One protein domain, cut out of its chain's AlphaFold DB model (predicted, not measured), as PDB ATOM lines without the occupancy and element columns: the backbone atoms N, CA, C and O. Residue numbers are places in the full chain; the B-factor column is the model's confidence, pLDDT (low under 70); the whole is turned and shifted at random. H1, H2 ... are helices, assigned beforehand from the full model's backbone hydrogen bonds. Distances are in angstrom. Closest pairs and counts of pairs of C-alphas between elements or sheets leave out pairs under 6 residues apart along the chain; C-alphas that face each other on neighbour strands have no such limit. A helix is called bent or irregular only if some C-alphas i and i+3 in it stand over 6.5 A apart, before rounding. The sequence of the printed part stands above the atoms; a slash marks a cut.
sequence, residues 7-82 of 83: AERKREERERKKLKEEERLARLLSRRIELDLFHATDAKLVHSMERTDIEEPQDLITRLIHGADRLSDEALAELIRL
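Overview. This is residues 7 to 82 of the 83 residues of an uncharacterized protein of Azotobacter chroococcum NCIMB 8003 (UniProt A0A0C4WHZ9). One long helix, H1, sticks out as a free arm from a small, loosely built head of three shorter helices, with a strung-out link between arm and head. In the head, H3 begins with its first residues at the side of H2 and runs away from it about perpendicular, and H4 turns back beyond the far end of H3. The arm makes the length of the whole: the C-alphas span 58 by 28 by 23 A along their three main axes, while the 46 residues without the free stretch, residues 7 to 36, span 29 by 19 by 16 A. The printed part has 76 residues with four named helices, H1, H2, H3 and H4 in this order along the chain, and no named strand; the class is all helix, with 56 residues in the helices. The whole is extended, with a radius of gyration of the C-alphas of 18.6 A.

Along the chain. Find C-alpha 7 at (33.744, -78.427, 17.153); here H1, residues 7 to 28, begins, and it runs 31.5 A to C-alpha 28 at (31.432, -47.731, 23.660). Read down the y column as you go, for the direction of H1 from N to C is (-0.13, 0.97, 0.21). After the link of residues 29 to 38, look for C-alpha 39 at (1.793, -39.004, 19.352), where H2, residues 39 to 52, sets out on its 20.2 A. H3 holds residues 57 to 68 and measures 16.3 A from first to last C-alpha. H4, residues 73 to 80, is 10.6 A long and ends at C-alpha 80, at (16.574, -25.682, 16.881). No helix is bent or irregular.

Arrangement. Start at H1, the longest helix with 22 residues, and look for neighbours: it touches no helix, and it is apart from H2, H3 and H4. Residues 7 to 36, of which 7 to 28 belong to H1, stand free, with no C-alpha 8 or more apart along the chain within 10 A. Next go to H2 and H3, which touch, with 4 pairs of C-alphas within 8 A. Their closest C-alphas are those of Met 49 and Leu 60, 6.8 A apart. H2 touches H3 with residues 45 to 49 alone, and H3 touches H2 with residues 57 to 60 alone. The lines of H2 and H3 are about perpendicular, at 76 degrees, and their centres are 13.1 A apart. Move on to H4, which is close to H3 but not clearly touching it, with 1 pair of C-alphas within 8 A: those of Ala 68 and Leu 76, 6.4 A apart. H3 and H4 run opposite ways at a shallow tilt of 34 degrees, only just short of steep. H2 and H4 are apart. In the backbones of H1, H2, H3 and H4, every O i to N i+4 pair is within hydrogen-bond range.

Size, cuts and confidence. Look at the C-alphas of Ala 7 and Glu 74, the two farthest apart in the printed part: they are 59.3 A from each other. From the first to the last printed C-alpha, Ala 7 to Leu 82, the distance is 58.4 A. The printed part runs from residue 7 to residue 82 without a cut, in a full chain of 83 residues. The link from H1 to H2 is short, with 10 residues; those from H2 to H3 and from H3 to H4 are tight, with 4 residues each. In the B-factor column the mean pLDDT of the printed part is 88.1, and residues 22 to 29 are under 70.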
ATOM      1  N   ALA A   7      34.997 -79.122  17.432       82.12
ATOM      2  CA  ALA A   7      33.744 -78.427  17.153       82.12
ATOM      3  C   ALA A   7      33.205 -77.666  18.377       82.12
ATOM      4  O   ALA A   7      32.769 -76.523  18.238       82.12
ATOM      5  N   GLU A   8      33.270 -78.261  19.570       80.81
ATOM      6  CA  GLU A   8      32.871 -77.611  20.827       80.81
ATOM      7  C   GLU A   8      33.800 -76.446  21.169       80.81
ATOM      8  O   GLU A   8      33.330 -75.357  21.490       80.81
ATOM      9  N   ARG A   9      35.115 -76.625  20.984       80.75
ATOM     10  CA  ARG A   9      36.102 -75.551  21.177       80.75
ATOM     11  C   ARG A   9      35.844 -74.351  20.264       80.75
ATOM     12  O   ARG A   9      35.883 -73.215  20.724       80.75
ATOM     13  N   LYS A  10      35.521 -74.590  18.988       81.12
ATOM     14  CA  LYS A  10      35.210 -73.522  18.021       81.12
ATOM     15  C   LYS A  10      33.884 -72.819  18.328       81.12
ATOM     16  O   LYS A  10      33.752 -71.627  18.057       81.12
ATOM     17  N   ARG A  11      32.901 -73.536  18.883       82.12
ATOM     18  CA  ARG A  11      31.636 -72.947  19.352       82.12
ATOM     19  C   ARG A  11      31.875 -72.032  20.549       82.12
ATOM     20  O   ARG A  11      31.497 -70.871  20.486       82.12
ATOM     21  N   GLU A  12      32.595 -72.507  21.559       81.19
ATOM     22  CA  GLU A  12      32.952 -71.697  22.730       81.19
ATOM     23  C   GLU A  12      33.814 -70.484  22.375       81.19
ATOM     24  O   GLU A  12      33.653 -69.417  22.955       81.19
ATOM     25  N   GLU A  13      34.716 -70.608  21.400       79.44
ATOM     26  CA  GLU A  13      35.503 -69.471  20.923       79.44
ATOM     27  C   GLU A  13      34.621 -68.404  20.256       79.44
ATOM     28  O   GLU A  13      34.831 -67.211  20.467       79.44
ATOM     29  N   ARG A  14      33.615 -68.816  19.473       78.88
ATOM     30  CA  ARG A  14      32.641 -67.897  18.863       78.88
ATOM     31  C   ARG A  14      31.761 -67.230  19.913       78.88
ATOM     32  O   ARG A  14      31.576 -66.023  19.843       78.88
ATOM     33  N   GLU A  15      31.275 -67.993  20.886       78.56
ATOM     34  CA  GLU A  15      30.492 -67.488  22.022       78.56
ATOM     35  C   GLU A  15      31.291 -66.446  22.815       78.56
ATOM     36  O   GLU A  15      30.817 -65.339  23.048       78.56
ATOM     37  N   ARG A  16      32.561 -66.740  23.129       73.88
ATOM     38  CA  ARG A  16      33.471 -65.795  23.798       73.88
ATOM     39  C   ARG A  16      33.749 -64.548  22.964       73.88
ATOM     40  O   ARG A  16      33.873 -63.466  23.525       73.88
ATOM     41  N   LYS A  17      33.880 -64.683  21.640       74.94
ATOM     42  CA  LYS A  17      34.065 -63.536  20.738       74.94
ATOM     43  C   LYS A  17      32.825 -62.644  20.700       74.94
ATOM     44  O   LYS A  17      32.995 -61.438  20.813       74.94
ATOM     45  N   LYS A  18      31.624 -63.229  20.624       72.62
ATOM     46  CA  LYS A  18      30.351 -62.494  20.695       72.62
ATOM     47  C   LYS A  18      30.202 -61.737  22.013       72.62
ATOM     48  O   LYS A  18      30.029 -60.529  21.986       72.62
ATOM     49  N   LEU A  19      30.403 -62.412  23.147       70.31
ATOM     50  CA  LEU A  19      30.372 -61.775  24.472       70.31
ATOM     51  C   LEU A  19      31.375 -60.619  24.583       70.31
ATOM     52  O   LEU A  19      31.041 -59.545  25.066       70.31
ATOM     53  N   LYS A  20      32.602 -60.802  24.082       76.44
ATOM     54  CA  LYS A  20      33.630 -59.751  24.097       76.44
ATOM     55  C   LYS A  20      33.278 -58.565  23.190       76.44
ATOM     56  O   LYS A  20      33.690 -57.439  23.467       76.44
ATOM     57  N   GLU A  21      32.576 -58.813  22.091       70.06
ATOM     58  CA  GLU A  21      32.086 -57.781  21.180       70.06
ATOM     59  C   GLU A  21      30.926 -57.001  21.803       70.06
ATOM     60  O   GLU A  21      30.978 -55.776  21.821       70.06
ATOM     61  N   GLU A  22      29.967 -57.683  22.421       68.31
ATOM     62  CA  GLU A  22      28.873 -57.072  23.184       68.31
ATOM     63  C   GLU A  22      29.394 -56.248  24.370       68.31
ATOM     64  O   GLU A  22      28.995 -55.100  24.541       68.31
ATOM     65  N   GLU A  23      30.361 -56.762  25.139       68.50
ATOM     66  CA  GLU A  23      31.028 -56.011  26.213       68.50
ATOM     67  C   GLU A  23      31.786 -54.787  25.686       68.50
ATOM     68  O   GLU A  23      31.810 -53.731  26.324       68.50
ATOM     69  N   ARG A  24      32.430 -54.907  24.519       64.50
ATOM     70  CA  ARG A  24      33.111 -53.786  23.866       64.50
ATOM     71  C   ARG A  24      32.103 -52.740  23.395       64.50
ATOM     72  O   ARG A  24      32.345 -51.561  23.618       64.50
ATOM     73  N   LEU A  25      31.002 -53.148  22.772       64.31
ATOM     74  CA  LEU A  25      29.930 -52.256  22.324       64.31
ATOM     75  C   LEU A  25      29.259 -51.565  23.516       64.31
ATOM     76  O   LEU A  25      29.089 -50.351  23.489       64.31
ATOM     77  N   ALA A  26      29.005 -52.286  24.609       63.94
ATOM     78  CA  ALA A  26      28.486 -51.720  25.852       63.94
ATOM     79  C   ALA A  26      29.440 -50.684  26.472       63.94
ATOM     80  O   ALA A  26      28.992 -49.655  26.968       63.94
ATOM     81  N   ARG A  27      30.760 -50.906  26.396       62.38
ATOM     82  CA  ARG A  27      31.776 -49.920  26.814       62.38
ATOM     83  C   ARG A  27      31.881 -48.709  25.884       62.38
ATOM     84  O   ARG A  27      32.388 -47.679  26.314       62.38
ATOM     85  N   LEU A  28      31.452 -48.833  24.629       61.00
ATOM     86  CA  LEU A  28      31.432 -47.731  23.660       61.00
ATOM     87  C   LEU A  28      30.202 -46.828  23.825       61.00
ATOM     88  O   LEU A  28      30.215 -45.698  23.340       61.00
ATOM     89  N   LEU A  29      29.165 -47.284  24.531       68.12
ATOM     90  CA  LEU A  29      28.010 -46.460  24.874       68.12
ATOM     91  C   LEU A  29      28.392 -45.498  26.006       68.12
ATOM     92  O   LEU A  29      28.234 -45.794  27.187       68.12
ATOM     93  N   SER A  30      28.892 -44.317  25.640       74.75
ATOM     94  CA  SER A  30      29.201 -43.237  26.587       74.75
ATOM     95  C   SER A  30      27.962 -42.732  27.340       74.75
ATOM     96  O   SER A  30      28.084 -42.150  28.420       74.75
ATOM     97  N   ARG A  31      26.766 -42.940  26.771       76.31
ATOM     98  CA  ARG A  31      25.473 -42.540  27.331       76.31
ATOM     99  C   ARG A  31      24.328 -43.362  26.725       76.31
ATOM    100  O   ARG A  31      24.381 -43.715  25.551       76.31
ATOM    101  N   ARG A  32      23.274 -43.603  27.513       83.25
ATOM    102  CA  ARG A  32      21.960 -44.102  27.064       83.25
ATOM    103  C   ARG A  32      20.927 -42.988  27.232       83.25
ATOM    104  O   ARG A  32      20.929 -42.319  28.264       83.25
ATOM    105  N   ILE A  33      20.082 -42.785  26.225       83.38
ATOM    106  CA  ILE A  33      18.976 -41.820  26.243       83.38
ATOM    107  C   ILE A  33      17.691 -42.605  25.982       83.38
ATOM    108  O   ILE A  33      17.606 -43.317  24.985       83.38
ATOM    109  N   GLU A  34      16.721 -42.487  26.884       89.56
ATOM    110  CA  GLU A  34      15.366 -43.021  26.717       89.56
ATOM    111  C   GLU A  34      14.415 -41.845  26.487       89.56
ATOM    112  O   GLU A  34      14.541 -40.809  27.143       89.56
ATOM    113  N   LEU A  35      13.521 -41.982  25.510       88.12
ATOM    114  CA  LEU A  35      12.629 -40.920  25.052       88.12
ATOM    115  C   LEU A  35      11.213 -41.471  24.921       88.12
ATOM    116  O   LEU A  35      10.960 -42.327  24.077       88.12
ATOM    117  N   ASP A  36      10.298 -40.919  25.713       94.12
ATOM    118  CA  ASP A  36       8.864 -41.087  25.515       94.12
ATOM    119  C   ASP A  36       8.366 -39.991  24.568       94.12
ATOM    120  O   ASP A  36       8.522 -38.795  24.836       94.12
ATOM    121  N   LEU A  37       7.778 -40.387  23.439       93.75
ATOM    122  CA  LEU A  37       7.288 -39.452  22.430       93.75
ATOM    123  C   LEU A  37       5.776 -39.267  22.547       93.75
ATOM    124  O   LEU A  37       5.007 -40.225  22.605       93.75
ATOM    125  N   PHE A  38       5.333 -38.010  22.516       95.44
ATOM    126  CA  PHE A  38       3.924 -37.703  22.293       95.44
ATOM    127  C   PHE A  38       3.525 -38.090  20.861       95.44
ATOM    128  O   PHE A  38       4.339 -37.984  19.945       95.44
ATOM    129  N   HIS A  39       2.262 -38.468  20.639       94.25
ATOM    130  CA  HIS A  39       1.793 -39.004  19.352       94.25
ATOM    131  C   HIS A  39       2.122 -38.106  18.145       94.25
ATOM    132  O   HIS A  39       2.543 -38.590  17.098       94.25
ATOM    133  N   ALA A  40       1.999 -36.783  18.294       94.38
ATOM    134  CA  ALA A  40       2.335 -35.845  17.221       94.38
ATOM    135  C   ALA A  40       3.845 -35.799  16.903       94.38
ATOM    136  O   ALA A  40       4.230 -35.550  15.762       94.38
ATOM    137  N   THR A  41       4.699 -36.034  17.900       94.31
ATOM    138  CA  THR A  41       6.157 -36.091  17.730       94.31
ATOM    139  C   THR A  41       6.573 -37.402  17.073       94.31
ATOM    140  O   THR A  41       7.394 -37.386  16.161       94.31
ATOM    141  N   ASP A  42       5.956 -38.513  17.474       96.50
ATOM    142  CA  ASP A  42       6.163 -39.820  16.847       96.50
ATOM    143  C   ASP A  42       5.783 -39.796  15.355       96.50
ATOM    144  O   ASP A  42       6.571 -40.195  14.503       96.50
ATOM    145  N   ALA A  43       4.654 -39.175  15.000       97.50
ATOM    146  CA  ALA A  43       4.265 -39.004  13.598       97.50
ATOM    147  C   ALA A  43       5.308 -38.220  12.773       97.50
ATOM    148  O   ALA A  43       5.570 -38.553  11.616       97.50
ATOM    149  N   LYS A  44       5.939 -37.188  13.356       96.31
ATOM    150  CA  LYS A  44       7.028 -36.439  12.697       96.31
ATOM    151  C   LYS A  44       8.292 -37.289  12.536       96.31
ATOM    152  O   LYS A  44       8.989 -37.139  11.530       96.31
ATOM    153  N   LEU A  45       8.583 -38.157  13.504       96.25
ATOM    154  CA  LEU A  45       9.693 -39.103  13.438       96.25
ATOM    155  C   LEU A  45       9.474 -40.110  12.303       96.25
ATOM    156  O   LEU A  45      10.319 -40.189  11.415       96.25
ATOM    157  N   VAL A  46       8.311 -40.770  12.263       97.56
ATOM    158  CA  VAL A  46       7.929 -41.713  11.196       97.56
ATOM    159  C   VAL A  46       7.980 -41.046   9.821       97.56
ATOM    160  O   VAL A  46       8.617 -41.554   8.905       97.56
ATOM    161  N   HIS A  47       7.412 -39.848   9.679       98.00
ATOM    162  CA  HIS A  47       7.467 -39.120   8.409       98.00
ATOM    163  C   HIS A  47       8.909 -38.779   7.981       98.00
ATOM    164  O   HIS A  47       9.238 -38.772   6.795       98.00
ATOM    165  N   SER A  48       9.807 -38.498   8.929       97.31
ATOM    166  CA  SER A  48      11.222 -38.247   8.622       97.31
ATOM    167  C   SER A  48      11.960 -39.526   8.213       97.31
ATOM    168  O   SER A  48      12.804 -39.483   7.316       97.31
ATOM    169  N   MET A  49      11.613 -40.658   8.826       98.12
ATOM    170  CA  MET A  49      12.104 -41.988   8.457       98.12
ATOM    171  C   MET A  49      11.710 -42.344   7.021       98.12
ATOM    172  O   MET A  49      12.582 -42.649   6.211       98.12
ATOM    173  N   GLU A  50      10.435 -42.172   6.662       98.31
ATOM    174  CA  GLU A  50       9.931 -42.399   5.299       98.31
ATOM    175  C   GLU A  50      10.659 -41.537   4.258       98.31
ATOM    176  O   GLU A  50      11.061 -42.019   3.203       98.31
ATOM    177  N   ARG A  51      10.891 -40.253   4.562       98.19
ATOM    178  CA  ARG A  51      11.592 -39.325   3.655       98.19
ATOM    179  C   ARG A  51      13.062 -39.662   3.427       98.19
ATOM    180  O   ARG A  51      13.644 -39.171   2.461       98.19
ATOM    181  N   THR A  52      13.673 -40.401   4.344       97.56
ATOM    182  CA  THR A  52      15.102 -40.732   4.311       97.56
ATOM    183  C   THR A  52      15.369 -42.193   3.975       97.56
ATOM    184  O   THR A  52      16.535 -42.547   3.819       97.56
ATOM    185  N   ASP A  53      14.313 -43.001   3.823       97.19
ATOM    186  CA  ASP A  53      14.390 -44.453   3.640       97.19
ATOM    187  C   ASP A  53      15.175 -45.140   4.778       97.19
ATOM    188  O   ASP A  53      16.018 -46.009   4.563       97.19
ATOM    189  N   ILE A  54      14.949 -44.684   6.017       97.00
ATOM    190  CA  ILE A  54      15.582 -45.231   7.225       97.00
ATOM    191  C   ILE A  54      14.522 -45.940   8.062       97.00
ATOM    192  O   ILE A  54      13.641 -45.302   8.626       97.00
ATOM    193  N   GLU A  55      14.639 -47.260   8.191       94.81
ATOM    194  CA  GLU A  55      13.659 -48.096   8.900       94.81
ATOM    195  C   GLU A  55      13.815 -48.070  10.429       94.81
ATOM    196  O   GLU A  55      12.872 -48.366  11.162       94.81
ATOM    197  N   GLU A  56      14.996 -47.698  10.930       94.19
ATOM    198  CA  GLU A  56      15.323 -47.722  12.355       94.19
ATOM    199  C   GLU A  56      15.371 -46.302  12.957       94.19
ATOM    200  O   GLU A  56      16.252 -45.514  12.594       94.19
ATOM    201  N   PRO A  57      14.505 -45.963  13.937       94.50
ATOM    202  CA  PRO A  57      14.508 -44.647  14.579       94.50
ATOM    203  C   PRO A  57      15.870 -44.251  15.161       94.50
ATOM    204  O   PRO A  57      16.297 -43.101  15.055       94.50
ATOM    205  N   GLN A  58      16.581 -45.217  15.749       91.94
ATOM    206  CA  GLN A  58      17.911 -45.019  16.316       91.94
ATOM    207  C   GLN A  58      18.957 -44.633  15.266       91.94
ATOM    208  O   GLN A  58      19.840 -43.830  15.576       91.94
ATOM    209  N   ASP A  59      18.867 -45.155  14.038       94.75
ATOM    210  CA  ASP A  59      19.794 -44.795  12.960       94.75
ATOM    211  C   ASP A  59      19.523 -43.356  12.512       94.75
ATOM    212  O   ASP A  59      20.443 -42.538  12.445       94.75
ATOM    213  N   LEU A  60      18.247 -42.994  12.331       96.31
ATOM    214  CA  LEU A  60      17.871 -41.625  11.989       96.31
ATOM    215  C   LEU A  60      18.350 -40.628  13.054       96.31
ATOM    216  O   LEU A  60      19.012 -39.647  12.718       96.31
ATOM    217  N   ILE A  61      18.077 -40.885  14.337       94.62
ATOM    218  CA  ILE A  61      18.510 -40.014  15.443       94.62
ATOM    219  C   ILE A  61      20.038 -39.899  15.479       94.62
ATOM    220  O   ILE A  61      20.571 -38.797  15.615       94.62
ATOM    221  N   THR A  62      20.755 -41.010  15.301       93.81
ATOM    222  CA  THR A  62      22.225 -41.017  15.271       93.81
ATOM    223  C   THR A  62      22.759 -40.132  14.145       93.81
ATOM    224  O   THR A  62      23.642 -39.297  14.360       93.81
ATOM    225  N   ARG A  63      22.186 -40.247  12.944       96.31
ATOM    226  CA  ARG A  63      22.561 -39.412  11.796       96.31
ATOM    227  C   ARG A  63      22.203 -37.946  11.997       96.31
ATOM    228  O   ARG A  63      22.987 -37.092  11.595       96.31
ATOM    229  N   LEU A  64      21.070 -37.645  12.634       95.88
ATOM    230  CA  LEU A  64      20.683 -36.275  12.977       95.88
ATOM    231  C   LEU A  64      21.671 -35.641  13.960       95.88
ATOM    232  O   LEU A  64      22.073 -34.504  13.741       95.88
ATOM    233  N   ILE A  65      22.127 -36.376  14.980       94.81
ATOM    234  CA  ILE A  65      23.152 -35.897  15.923       94.81
ATOM    235  C   ILE A  65      24.456 -35.581  15.179       94.81
ATOM    236  O   ILE A  65      24.999 -34.487  15.319       94.81
ATOM    237  N   HIS A  66      24.933 -36.501  14.337       96.56
ATOM    238  CA  HIS A  66      26.140 -36.271  13.537       96.56
ATOM    239  C   HIS A  66      25.981 -35.150  12.503       96.56
ATOM    240  O   HIS A  66      26.953 -34.475  12.170       96.56
ATOM    241  N   GLY A  67      24.778 -34.969  11.956       96.69
ATOM    242  CA  GLY A  67      24.463 -33.888  11.030       96.69
ATOM    243  C   GLY A  67      24.475 -32.531  11.723       96.69
ATOM    244  O   GLY A  67      25.099 -31.604  11.217       96.69
ATOM    245  N   ALA A  68      23.846 -32.441  12.896       96.88
ATOM    246  CA  ALA A  68      23.796 -31.234  13.713       96.88
ATOM    247  C   ALA A  68      25.194 -30.770  14.156       96.88
ATOM    248  O   ALA A  68      25.481 -29.582  14.086       96.88
ATOM    249  N   ASP A  69      26.081 -31.701  14.521       97.31
ATOM    250  CA  ASP A  69      27.475 -31.416  14.916       97.31
ATOM    251  C   ASP A  69      28.327 -30.801  13.788       97.31
ATOM    252  O   ASP A  69      29.333 -30.143  14.036       97.31
ATOM    253  N   ARG A  70      27.926 -30.990  12.524       97.25
ATOM    254  CA  ARG A  70      28.616 -30.416  11.356       97.25
ATOM    255  C   ARG A  70      28.120 -29.022  10.978       97.25
ATOM    256  O   ARG A  70      28.685 -28.418  10.065       97.25
ATOM    257  N   LEU A  71      27.044 -28.543  11.599       97.75
ATOM    258  CA  LEU A  71      26.515 -27.204  11.353       97.75
ATOM    259  C   LEU A  71      27.379 -26.151  12.054       97.75
ATOM    260  O   LEU A  71      28.038 -26.442  13.049       97.75
ATOM    261  N   SER A  72      27.359 -24.913  11.549       98.00
ATOM    262  CA  SER A  72      27.863 -23.782  12.336       98.00
ATOM    263  C   SER A  72      26.921 -23.496  13.505       98.00
ATOM    264  O   SER A  72      25.743 -23.870  13.466       98.00
ATOM    265  N   ASP A  73      27.417 -22.781  14.513       97.88
ATOM    266  CA  ASP A  73      26.626 -22.402  15.686       97.88
ATOM    267  C   ASP A  73      25.351 -21.638  15.291       97.88
ATOM    268  O   ASP A  73      24.277 -21.884  15.840       97.88
ATOM    269  N   GLU A  74      25.435 -20.750  14.294       97.75
ATOM    270  CA  GLU A  74      24.288 -19.987  13.793       97.75
ATOM    271  C   GLU A  74      23.258 -20.889  13.108       97.75
ATOM    272  O   GLU A  74      22.064 -20.775  13.386       97.75
ATOM    273  N   ALA A  75      23.711 -21.808  12.250       97.62
ATOM    274  CA  ALA A  75      22.833 -22.724  11.528       97.62
ATOM    275  C   ALA A  75      22.159 -23.732  12.472       97.62
ATOM    276  O   ALA A  75      20.973 -24.033  12.323       97.62
ATOM    277  N   LEU A  76      22.886 -24.222  13.478       97.62
ATOM    278  CA  LEU A  76      22.319 -25.074  14.519       97.62
ATOM    279  C   LEU A  76      21.283 -24.309  15.355       97.62
ATOM    280  O   LEU A  76      20.202 -24.833  15.634       97.62
ATOM    281  N   ALA A  77      21.581 -23.062  15.730       96.75
ATOM    282  CA  ALA A  77      20.653 -22.217  16.473       96.75
ATOM    283  C   ALA A  77      19.377 -21.909  15.674       96.75
ATOM    284  O   ALA A  77      18.299 -21.831  16.263       96.75
ATOM    285  N   GLU A  78      19.483 -21.740  14.357       96.94
ATOM    286  CA  GLU A  78      18.330 -21.585  13.472       96.94
ATOM    287  C   GLU A  78      17.499 -22.873  13.407       96.94
ATOM    288  O   GLU A  78      16.290 -22.825  13.635       96.94
ATOM    289  N   LEU A  79      18.145 -24.028  13.199       95.19
ATOM    290  CA  LEU A  79      17.482 -25.334  13.137       95.19
ATOM    291  C   LEU A  79      16.661 -25.630  14.403       95.19
ATOM    292  O   LEU A  79      15.516 -26.061  14.304       95.19
ATOM    293  N   ILE A  80      17.225 -25.384  15.591       95.19
ATOM    294  CA  ILE A  80      16.574 -25.682  16.881       95.19
ATOM    295  C   ILE A  80      15.367 -24.770  17.153       95.19
ATOM    296  O   ILE A  80      14.474 -25.139  17.913       95.19
ATOM    297  N   ARG A  81      15.314 -23.579  16.547       95.31
ATOM    298  CA  ARG A  81      14.192 -22.641  16.719       95.31
ATOM    299  C   ARG A  81      13.008 -22.930  15.798       95.31
ATOM    300  O   ARG A  81      11.994 -22.241  15.922       95.31
ATOM    301  N   LEU A  82      13.125 -23.888  14.876       88.69
ATOM    302  CA  LEU A  82      12.007 -24.265  14.017       88.69
ATOM    303  C   LEU A  82      10.854 -24.836  14.873       88.69
ATOM    304  O   LEU A  82      11.114 -25.682  15.732       88.69
TER     305      LEU A  82